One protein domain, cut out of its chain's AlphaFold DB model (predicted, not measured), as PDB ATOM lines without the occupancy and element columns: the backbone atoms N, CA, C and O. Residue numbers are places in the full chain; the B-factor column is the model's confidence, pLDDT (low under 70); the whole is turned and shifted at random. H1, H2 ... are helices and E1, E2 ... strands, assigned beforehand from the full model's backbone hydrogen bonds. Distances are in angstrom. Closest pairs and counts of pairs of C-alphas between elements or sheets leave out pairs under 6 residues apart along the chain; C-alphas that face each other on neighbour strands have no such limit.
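Overview. This is residues 65 to 126 of the 339 residues of an uncharacterized protein of Edaphochlamys debaryana (UniProt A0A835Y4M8). A pair of parallel strands, E1 and E2, stands in the middle of an elongated domain, with helix H1 packed on one face of the pair, mostly over E2. Beyond the other face, toward the opposite end of the long axis, lie two short helices, H2 and H3, set steeply to each other, and an end stretch, residues 117 to 126, with no named element. The printed part has 62 residues, in the order E1, H1, E2, H2, H3, and is mixed, helices and strands. It is compact, with a radius of gyration of the C-alphas of 11.7 A, and spans 35 by 22 by 17 A.

Along the chain. E1 is residues 66 to 70, 13.3 A long, from C-alpha 66 at (17.434, 7.609, -45.056). H1, residues 73 to 84, measures 16.5 A. E2, residues 92 to 96, measures 13.4 A. H2 is residues 99 to 106, 10.4 A. H3 is residues 111 to 116, 9.3 A, ending with C-alpha 116 at (29.825, -7.138, -41.161).

Arrangement. E1 and E2 are parallel neighbours at 23 degrees; N 68 and O 93 are 2.8 A apart, within hydrogen-bond range. E1, H1 and E2 form a strand-helix-strand unit, two parallel neighbour strands with a helix between them along the chain, and its crossover is right-handed. The closest C-alphas of H1 and E2, Ala 76 and Gln 96, are 5.6 A apart. Those of E1 and H2, Ile 69 and Leu 99, are 7.6 A apart. H2 and H3 only just touch, only at the corner, with 3 pairs of C-alphas within 8 A; the closest, Val 105 and Ala 111, are 5.7 A apart. They run opposite ways at a steep tilt of 66 degrees. H1 is apart from H2 and H3. Every O i to N i+4 pair is within hydrogen-bond range in H1 and H2; in H3 it is 0 of 2, with 2 of 3 O i to N i+3 pairs within range.

Size, cuts and confidence. The C-alphas farthest apart, Pro 87 and Ala 109, are 34.9 A apart. The printed part has no cut, and no link is long. Mean pLDDT of the printed part is 84.0; residues 113 to 114 are under 70.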
ATOM      1  N   HIS A  65      18.470  11.513 -42.535       85.12
ATOM      2  CA  HIS A  65      19.175  10.301 -42.936       85.12
ATOM      3  C   HIS A  65      18.174   9.204 -43.321       85.12
ATOM      4  O   HIS A  65      17.261   8.869 -42.559       85.12
ATOM      5  N   VAL A  66      18.332   8.627 -44.510       88.81
ATOM      6  CA  VAL A  66      17.434   7.609 -45.056       88.81
ATOM      7  C   VAL A  66      18.190   6.298 -45.202       88.81
ATOM      8  O   VAL A  66      19.007   6.144 -46.100       88.81
ATOM      9  N   LEU A  67      17.855   5.313 -44.365       92.19
ATOM     10  CA  LEU A  67      18.209   3.921 -44.637       92.19
ATOM     11  C   LEU A  67      17.141   3.281 -45.534       92.19
ATOM     12  O   LEU A  67      15.969   3.193 -45.145       92.19
ATOM     13  N   ALA A  68      17.541   2.835 -46.719       91.31
ATOM     14  CA  ALA A  68      16.748   1.993 -47.602       91.31
ATOM     15  C   ALA A  68      17.230   0.543 -47.491       91.31
ATOM     16  O   ALA A  68      18.433   0.295 -47.528       91.31
ATOM     17  N   ILE A  69      16.302  -0.405 -47.360       90.38
ATOM     18  CA  ILE A  69      16.638  -1.830 -47.274       90.38
ATOM     19  C   ILE A  69      15.915  -2.646 -48.344       90.38
ATOM     20  O   ILE A  69      14.754  -2.373 -48.670       90.38
ATOM     21  N   ASP A  70      16.592  -3.671 -48.852       86.69
ATOM     22  CA  ASP A  70      15.989  -4.735 -49.653       86.69
ATOM     23  C   ASP A  70      16.736  -6.057 -49.407       86.69
ATOM     24  O   ASP A  70      17.930  -6.057 -49.126       86.69
ATOM     25  N   VAL A  71      16.050  -7.196 -49.486       84.31
ATOM     26  CA  VAL A  71      16.695  -8.517 -49.328       84.31
ATOM     27  C   VAL A  71      17.351  -8.987 -50.624       84.31
ATOM     28  O   VAL A  71      18.286  -9.792 -50.600       84.31
ATOM     29  N   ASP A  72      16.845  -8.490 -51.752       83.56
ATOM     30  CA  ASP A  72      17.310  -8.822 -53.088       83.56
ATOM     31  C   ASP A  72      18.530  -7.971 -53.459       83.56
ATOM     32  O   ASP A  72      18.476  -6.740 -53.444       83.56
ATOM     33  N   ALA A  73      19.641  -8.635 -53.781       86.31
ATOM     34  CA  ALA A  73      20.907  -7.967 -54.076       86.31
ATOM     35  C   ALA A  73      20.825  -7.082 -55.329       86.31
ATOM     36  O   ALA A  73      21.366  -5.977 -55.330       86.31
ATOM     37  N   ASP A  74      20.108  -7.528 -56.365       84.69
ATOM     38  CA  ASP A  74      19.939  -6.755 -57.598       84.69
ATOM     39  C   ASP A  74      19.087  -5.501 -57.342       84.69
ATOM     40  O   ASP A  74      19.413  -4.410 -57.816       84.69
ATOM     41  N   ALA A  75      18.018  -5.619 -56.548       81.19
ATOM     42  CA  ALA A  75      17.192  -4.486 -56.139       81.19
ATOM     43  C   ALA A  75      17.961  -3.482 -55.272       81.19
ATOM     44  O   ALA A  75      17.813  -2.276 -55.480       81.19
ATOM     45  N   ALA A  76      18.786  -3.958 -54.334       85.19
ATOM     46  CA  ALA A  76      19.645  -3.109 -53.511       85.19
ATOM     47  C   ALA A  76      20.686  -2.364 -54.365       85.19
ATOM     48  O   ALA A  76      20.782  -1.142 -54.278       85.19
ATOM     49  N   ALA A  77      21.386  -3.058 -55.266       86.00
ATOM     50  CA  ALA A  77      22.353  -2.430 -56.170       86.00
ATOM     51  C   ALA A  77      21.692  -1.379 -57.080       86.00
ATOM     52  O   ALA A  77      22.206  -0.275 -57.262       86.00
ATOM     53  N   GLN A  78      20.504  -1.680 -57.609       81.75
ATOM     54  CA  GLN A  78      19.758  -0.729 -58.429       81.75
ATOM     55  C   GLN A  78      19.289   0.494 -57.627       81.75
ATOM     56  O   GLN A  78      19.268   1.613 -58.147       81.75
ATOM     57  N   ALA A  79      18.878   0.290 -56.376       83.81
ATOM     58  CA  ALA A  79      18.510   1.361 -55.460       83.81
ATOM     59  C   ALA A  79      19.704   2.273 -55.150       83.81
ATOM     60  O   ALA A  79      19.536   3.492 -55.128       83.81
ATOM     61  N   GLU A  80      20.893   1.702 -54.967       88.62
ATOM     62  CA  GLU A  80      22.134   2.445 -54.741       88.62
ATOM     63  C   GLU A  80      22.514   3.297 -55.960       88.62
ATOM     64  O   GLU A  80      22.776   4.491 -55.821       88.62
ATOM     65  N   GLU A  81      22.433   2.735 -57.171       86.50
ATOM     66  CA  GLU A  81      22.646   3.484 -58.415       86.50
ATOM     67  C   GLU A  81      21.670   4.671 -58.531       86.50
ATOM     68  O   GLU A  81      22.077   5.808 -58.783       86.50
ATOM     69  N   ASN A  82      20.379   4.434 -58.278       83.56
ATOM     70  CA  ASN A  82      19.354   5.481 -58.307       83.56
ATOM     71  C   ASN A  82      19.613   6.573 -57.259       83.56
ATOM     72  O   ASN A  82      19.442   7.757 -57.552       83.56
ATOM     73  N   ALA A  83      20.025   6.185 -56.049       85.00
ATOM     74  CA  ALA A  83      20.389   7.123 -54.995       85.00
ATOM     75  C   ALA A  83      21.582   7.986 -55.427       85.00
ATOM     76  O   ALA A  83      21.505   9.209 -55.298       85.00
ATOM     77  N   GLY A  84      22.613   7.381 -56.026       82.75
ATOM     78  CA  GLY A  84      23.803   8.062 -56.546       82.75
ATOM     79  C   GLY A  84      23.507   9.103 -57.631       82.75
ATOM     80  O   GLY A  84      24.149  10.154 -57.665       82.75
ATOM     81  N   PHE A  85      22.500   8.859 -58.474       81.75
ATOM     82  CA  PHE A  85      22.029   9.821 -59.481       81.75
ATOM     83  C   PHE A  85      21.048  10.871 -58.945       81.75
ATOM     84  O   PHE A  85      20.685  11.800 -59.669       81.75
ATOM     85  N   SER A  86      20.612  10.749 -57.692       80.06
ATOM     86  CA  SER A  86      19.644  11.664 -57.096       80.06
ATOM     87  C   SER A  86      20.313  12.855 -56.390       80.06
ATOM     88  O   SER A  86      21.460  12.762 -55.938       80.06
ATOM     89  N   PRO A  87      19.587  13.970 -56.189       80.88
ATOM     90  CA  PRO A  87      20.031  15.058 -55.314       80.88
ATOM     91  C   PRO A  87      20.254  14.641 -53.849       80.88
ATOM     92  O   PRO A  87      20.870  15.391 -53.098       80.88
ATOM     93  N   TRP A  88      19.766  13.464 -53.440       81.00
ATOM     94  CA  TRP A  88      19.800  12.958 -52.063       81.00
ATOM     95  C   TRP A  88      20.881  11.899 -51.822       81.00
ATOM     96  O   TRP A  88      20.872  11.253 -50.777       81.00
ATOM     97  N   ARG A  89      21.817  11.707 -52.761       84.00
ATOM     98  CA  ARG A  89      22.886  10.695 -52.653       84.00
ATOM     99  C   ARG A  89      23.653  10.742 -51.324       84.00
ATOM    100  O   ARG A  89      24.060   9.709 -50.823       84.00
ATOM    101  N   ASP A  90      23.821  11.938 -50.756       87.50
ATOM    102  CA  ASP A  90      24.627  12.156 -49.550       87.50
ATOM    103  C   ASP A  90      23.845  11.815 -48.263       87.50
ATOM    104  O   ASP A  90      24.418  11.792 -47.177       87.50
ATOM    105  N   VAL A  91      22.536  11.549 -48.373       86.06
ATOM    106  CA  VAL A  91      21.649  11.269 -47.232       86.06
ATOM    107  C   VAL A  91      20.913   9.929 -47.327       86.06
ATOM    108  O   VAL A  91      20.222   9.551 -46.381       86.06
ATOM    109  N   ILE A  92      21.041   9.207 -48.445       88.06
ATOM    110  CA  ILE A  92      20.462   7.874 -48.637       88.06
ATOM    111  C   ILE A  92      21.573   6.834 -48.530       88.06
ATOM    112  O   ILE A  92      22.504   6.825 -49.327       88.06
ATOM    113  N   THR A  93      21.427   5.909 -47.589       90.62
ATOM    114  CA  THR A  93      22.219   4.678 -47.525       90.62
ATOM    115  C   THR A  93      21.334   3.504 -47.901       90.62
ATOM    116  O   THR A  93      20.220   3.376 -47.393       90.62
ATOM    117  N   VAL A  94      21.818   2.644 -48.793       91.44
ATOM    118  CA  VAL A  94      21.112   1.434 -49.222       91.44
ATOM    119  C   VAL A  94      21.800   0.222 -48.620       91.44
ATOM    120  O   VAL A  94      23.023   0.154 -48.630       91.44
ATOM    121  N   GLN A  95      21.022  -0.722 -48.089       90.19
ATOM    122  CA  GLN A  95      21.553  -1.956 -47.524       90.19
ATOM    123  C   GLN A  95      20.806  -3.198 -47.983       90.19
ATOM    124  O   GLN A  95      19.573  -3.247 -47.975       90.19
ATOM    125  N   GLN A  96      21.578  -4.227 -48.332       90.81
ATOM    126  CA  GLN A  96      21.037  -5.545 -48.621       90.81
ATOM    127  C   GLN A  96      20.799  -6.310 -47.308       90.81
ATOM    128  O   GLN A  96      21.652  -7.064 -46.846       90.81
ATOM    129  N   ILE A  97      19.641  -6.105 -46.687       87.50
ATOM    130  CA  ILE A  97      19.302  -6.659 -45.373       87.50
ATOM    131  C   ILE A  97      17.791  -6.900 -45.264       87.50
ATOM    132  O   ILE A  97      16.982  -6.160 -45.828       87.50
ATOM    133  N   SER A  98      17.384  -7.933 -44.521       87.75
ATOM    134  CA  SER A  98      15.974  -8.128 -44.169       87.75
ATOM    135  C   SER A  98      15.551  -7.226 -43.009       87.75
ATOM    136  O   SER A  98      16.357  -6.869 -42.149       87.75
ATOM    137  N   LEU A  99      14.258  -6.895 -42.930       89.50
ATOM    138  CA  LEU A  99      13.716  -6.151 -41.788       89.50
ATOM    139  C   LEU A  99      13.974  -6.893 -40.471       89.50
ATOM    140  O   LEU A  99      14.362  -6.278 -39.484       89.50
ATOM    141  N   GLN A 100      13.778  -8.213 -40.463       88.69
ATOM    142  CA  GLN A 100      13.993  -9.055 -39.290       88.69
ATOM    143  C   GLN A 100      15.445  -8.959 -38.818       88.69
ATOM    144  O   GLN A 100      15.694  -8.749 -37.633       88.69
ATOM    145  N   ARG A 101      16.400  -9.029 -39.754       88.75
ATOM    146  CA  ARG A 101      17.818  -8.902 -39.426       88.75
ATOM    147  C   ARG A 101      18.158  -7.509 -38.908       88.75
ATOM    148  O   ARG A 101      18.850  -7.399 -37.903       88.75
ATOM    149  N   LEU A 102      17.604  -6.457 -39.513       90.12
ATOM    150  CA  LEU A 102      17.782  -5.092 -39.016       90.12
ATOM    151  C   LEU A 102      17.296  -4.942 -37.567       90.12
ATOM    152  O   LEU A 102      17.973  -4.311 -36.763       90.12
ATOM    153  N   VAL A 103      16.157  -5.546 -37.212       90.94
ATOM    154  CA  VAL A 103      15.621  -5.542 -35.838       90.94
ATOM    155  C   VAL A 103      16.557  -6.272 -34.865       90.94
ATOM    156  O   VAL A 103      16.809  -5.784 -33.763       90.94
ATOM    157  N   GLU A 104      17.103  -7.427 -35.252       89.75
ATOM    158  CA  GLU A 104      18.082  -8.168 -34.437       89.75
ATOM    159  C   GLU A 104      19.356  -7.352 -34.191       89.75
ATOM    160  O   GLU A 104      19.874  -7.313 -33.074       89.75
ATOM    161  N   VAL A 105      19.852  -6.674 -35.224       88.75
ATOM    162  CA  VAL A 105      21.041  -5.827 -35.124       88.75
ATOM    163  C   VAL A 105      20.756  -4.597 -34.256       88.75
ATOM    164  O   VAL A 105      21.503  -4.328 -33.318       88.75
ATOM    165  N   ALA A 106      19.644  -3.897 -34.497       88.88
ATOM    166  CA  ALA A 106      19.252  -2.699 -33.751       88.88
ATOM    167  C   ALA A 106      18.953  -2.969 -32.266       88.88
ATOM    168  O   ALA A 106      19.171  -2.105 -31.421       88.88
ATOM    169  N   SER A 107      18.492  -4.176 -31.926       87.69
ATOM    170  CA  SER A 107      18.279  -4.601 -30.533       87.69
ATOM    171  C   SER A 107      19.562  -5.039 -29.811       87.69
ATOM    172  O   SER A 107      19.513  -5.369 -28.626       87.69
ATOM    173  N   GLY A 108      20.708  -5.062 -30.501       84.50
ATOM    174  CA  GLY A 108      21.986  -5.533 -29.964       84.50
ATOM    175  C   GLY A 108      22.116  -7.059 -29.893       84.50
ATOM    176  O   GLY A 108      23.161  -7.560 -29.479       84.50
ATOM    177  N   ALA A 109      21.105  -7.815 -30.336       79.94
ATOM    178  CA  ALA A 109      21.137  -9.279 -30.369       79.94
ATOM    179  C   ALA A 109      22.133  -9.834 -31.407       79.94
ATOM    180  O   ALA A 109      22.520 -11.000 -31.332       79.94
ATOM    181  N   ALA A 110      22.564  -9.000 -32.359       77.75
ATOM    182  CA  ALA A 110      23.516  -9.349 -33.410       77.75
ATOM    183  C   ALA A 110      24.560  -8.239 -33.663       77.75
ATOM    184  O   ALA A 110      24.839  -7.900 -34.811       77.75
ATOM    185  N   ALA A 111      25.146  -7.668 -32.602       70.12
ATOM    186  CA  ALA A 111      26.099  -6.550 -32.708       70.12
ATOM    187  C   ALA A 111      27.297  -6.837 -33.640       70.12
ATOM    188  O   ALA A 111      27.651  -5.995 -34.465       70.12
ATOM    189  N   ASP A 112      27.861  -8.049 -33.593       70.62
ATOM    190  CA  ASP A 112      28.975  -8.452 -34.469       70.62
ATOM    191  C   ASP A 112      28.585  -8.465 -35.960       70.62
ATOM    192  O   ASP A 112      29.427  -8.288 -36.841       70.62
ATOM    193  N   ALA A 113      27.298  -8.650 -36.260       69.94
ATOM    194  CA  ALA A 113      26.792  -8.649 -37.624       69.94
ATOM    195  C   ALA A 113      26.543  -7.246 -38.177       69.94
ATOM    196  O   ALA A 113      26.679  -7.058 -39.382       69.94
ATOM    197  N   ALA A 114      26.265  -6.262 -37.314       69.94
ATOM    198  CA  ALA A 114      26.140  -4.860 -37.718       69.94
ATOM    199  C   ALA A 114      27.389  -4.400 -38.481       69.94
ATOM    200  O   ALA A 114      27.302  -3.832 -39.568       69.94
ATOM    201  N   ALA A 115      28.561  -4.716 -37.919       70.50
ATOM    202  CA  ALA A 115      29.850  -4.363 -38.493       70.50
ATOM    203  C   ALA A 115      30.110  -5.092 -39.821       70.50
ATOM    204  O   ALA A 115      30.632  -4.489 -40.755       70.50
ATOM    205  N   ALA A 116      29.713  -6.365 -39.923       70.69
ATOM    206  CA  ALA A 116      29.825  -7.138 -41.161       70.69
ATOM    207  C   ALA A 116      28.919  -6.596 -42.280       70.69
ATOM    208  O   ALA A 116      29.272  -6.683 -43.453       70.69
ATOM    209  N   GLU A 117      27.781  -6.009 -41.913       74.50
ATOM    210  CA  GLU A 117      26.821  -5.385 -42.823       74.50
ATOM    211  C   GLU A 117      27.139  -3.897 -43.077       74.50
ATOM    212  O   GLU A 117      26.429  -3.241 -43.827       74.50
ATOM    213  N   GLY A 118      28.202  -3.331 -42.487       82.12
ATOM    214  CA  GLY A 118      28.560  -1.915 -42.659       82.12
ATOM    215  C   GLY A 118      27.555  -0.940 -42.030       82.12
ATOM    216  O   GLY A 118      27.464   0.224 -42.428       82.12
ATOM    217  N   LEU A 119      26.764  -1.404 -41.062       83.25
ATOM    218  CA  LEU A 119      25.809  -0.584 -40.327       83.25
ATOM    219  C   LEU A 119      26.496   0.136 -39.162       83.25
ATOM    220  O   LEU A 119      27.301  -0.440 -38.436       83.25
ATOM    221  N   THR A 120      26.153   1.411 -38.981       83.06
ATOM    222  CA  THR A 120      26.591   2.238 -37.849       83.06
ATOM    223  C   THR A 120      25.403   2.522 -36.937       83.06
ATOM    224  O   THR A 120      24.261   2.346 -37.358       83.06
ATOM    225  N   ASP A 121      25.638   3.031 -35.727       80.12
ATOM    226  CA  ASP A 121      24.554   3.414 -34.805       80.12
ATOM    227  C   ASP A 121      23.553   4.391 -35.445       80.12
ATOM    228  O   ASP A 121      22.350   4.294 -35.216       80.12
ATOM    229  N   ALA A 122      24.020   5.273 -36.337       79.44
ATOM    230  CA  ALA A 122      23.162   6.196 -37.081       79.44
ATOM    231  C   ALA A 122      22.187   5.487 -38.044       79.44
ATOM    232  O   ALA A 122      21.171   6.060 -38.440       79.44
ATOM    233  N   HIS A 123      22.479   4.243 -38.431       83.25
ATOM    234  CA  HIS A 123      21.631   3.426 -39.298       83.25
ATOM    235  C   HIS A 123      20.645   2.557 -38.517       83.25
ATOM    236  O   HIS A 123      19.674   2.087 -39.095       83.25
ATOM    237  N   LEU A 124      20.869   2.294 -37.232       83.62
ATOM    238  CA  LEU A 124      20.075   1.303 -36.494       83.62
ATOM    239  C   LEU A 124      18.771   1.870 -35.916       83.62
ATOM    240  O   LEU A 124      17.932   1.120 -35.419       83.62
ATOM    241  N   GLY A 125      18.551   3.174 -36.075       77.88
ATOM    242  CA  GLY A 125      17.376   3.862 -35.565       77.88
ATOM    243  C   GLY A 125      17.520   4.255 -34.087       77.88
ATOM    244  O   GLY A 125      18.628   4.285 -33.554       77.88
ATOM    245  N   PRO A 126      16.408   4.593 -33.414       90.31
ATOM    246  CA  PRO A 126      15.035   4.453 -33.893       90.31
ATOM    247  C   PRO A 126      14.653   5.500 -34.964       90.31
ATOM    248  O   PRO A 126      15.343   6.499 -35.140       90.31
TER     249      PRO A 126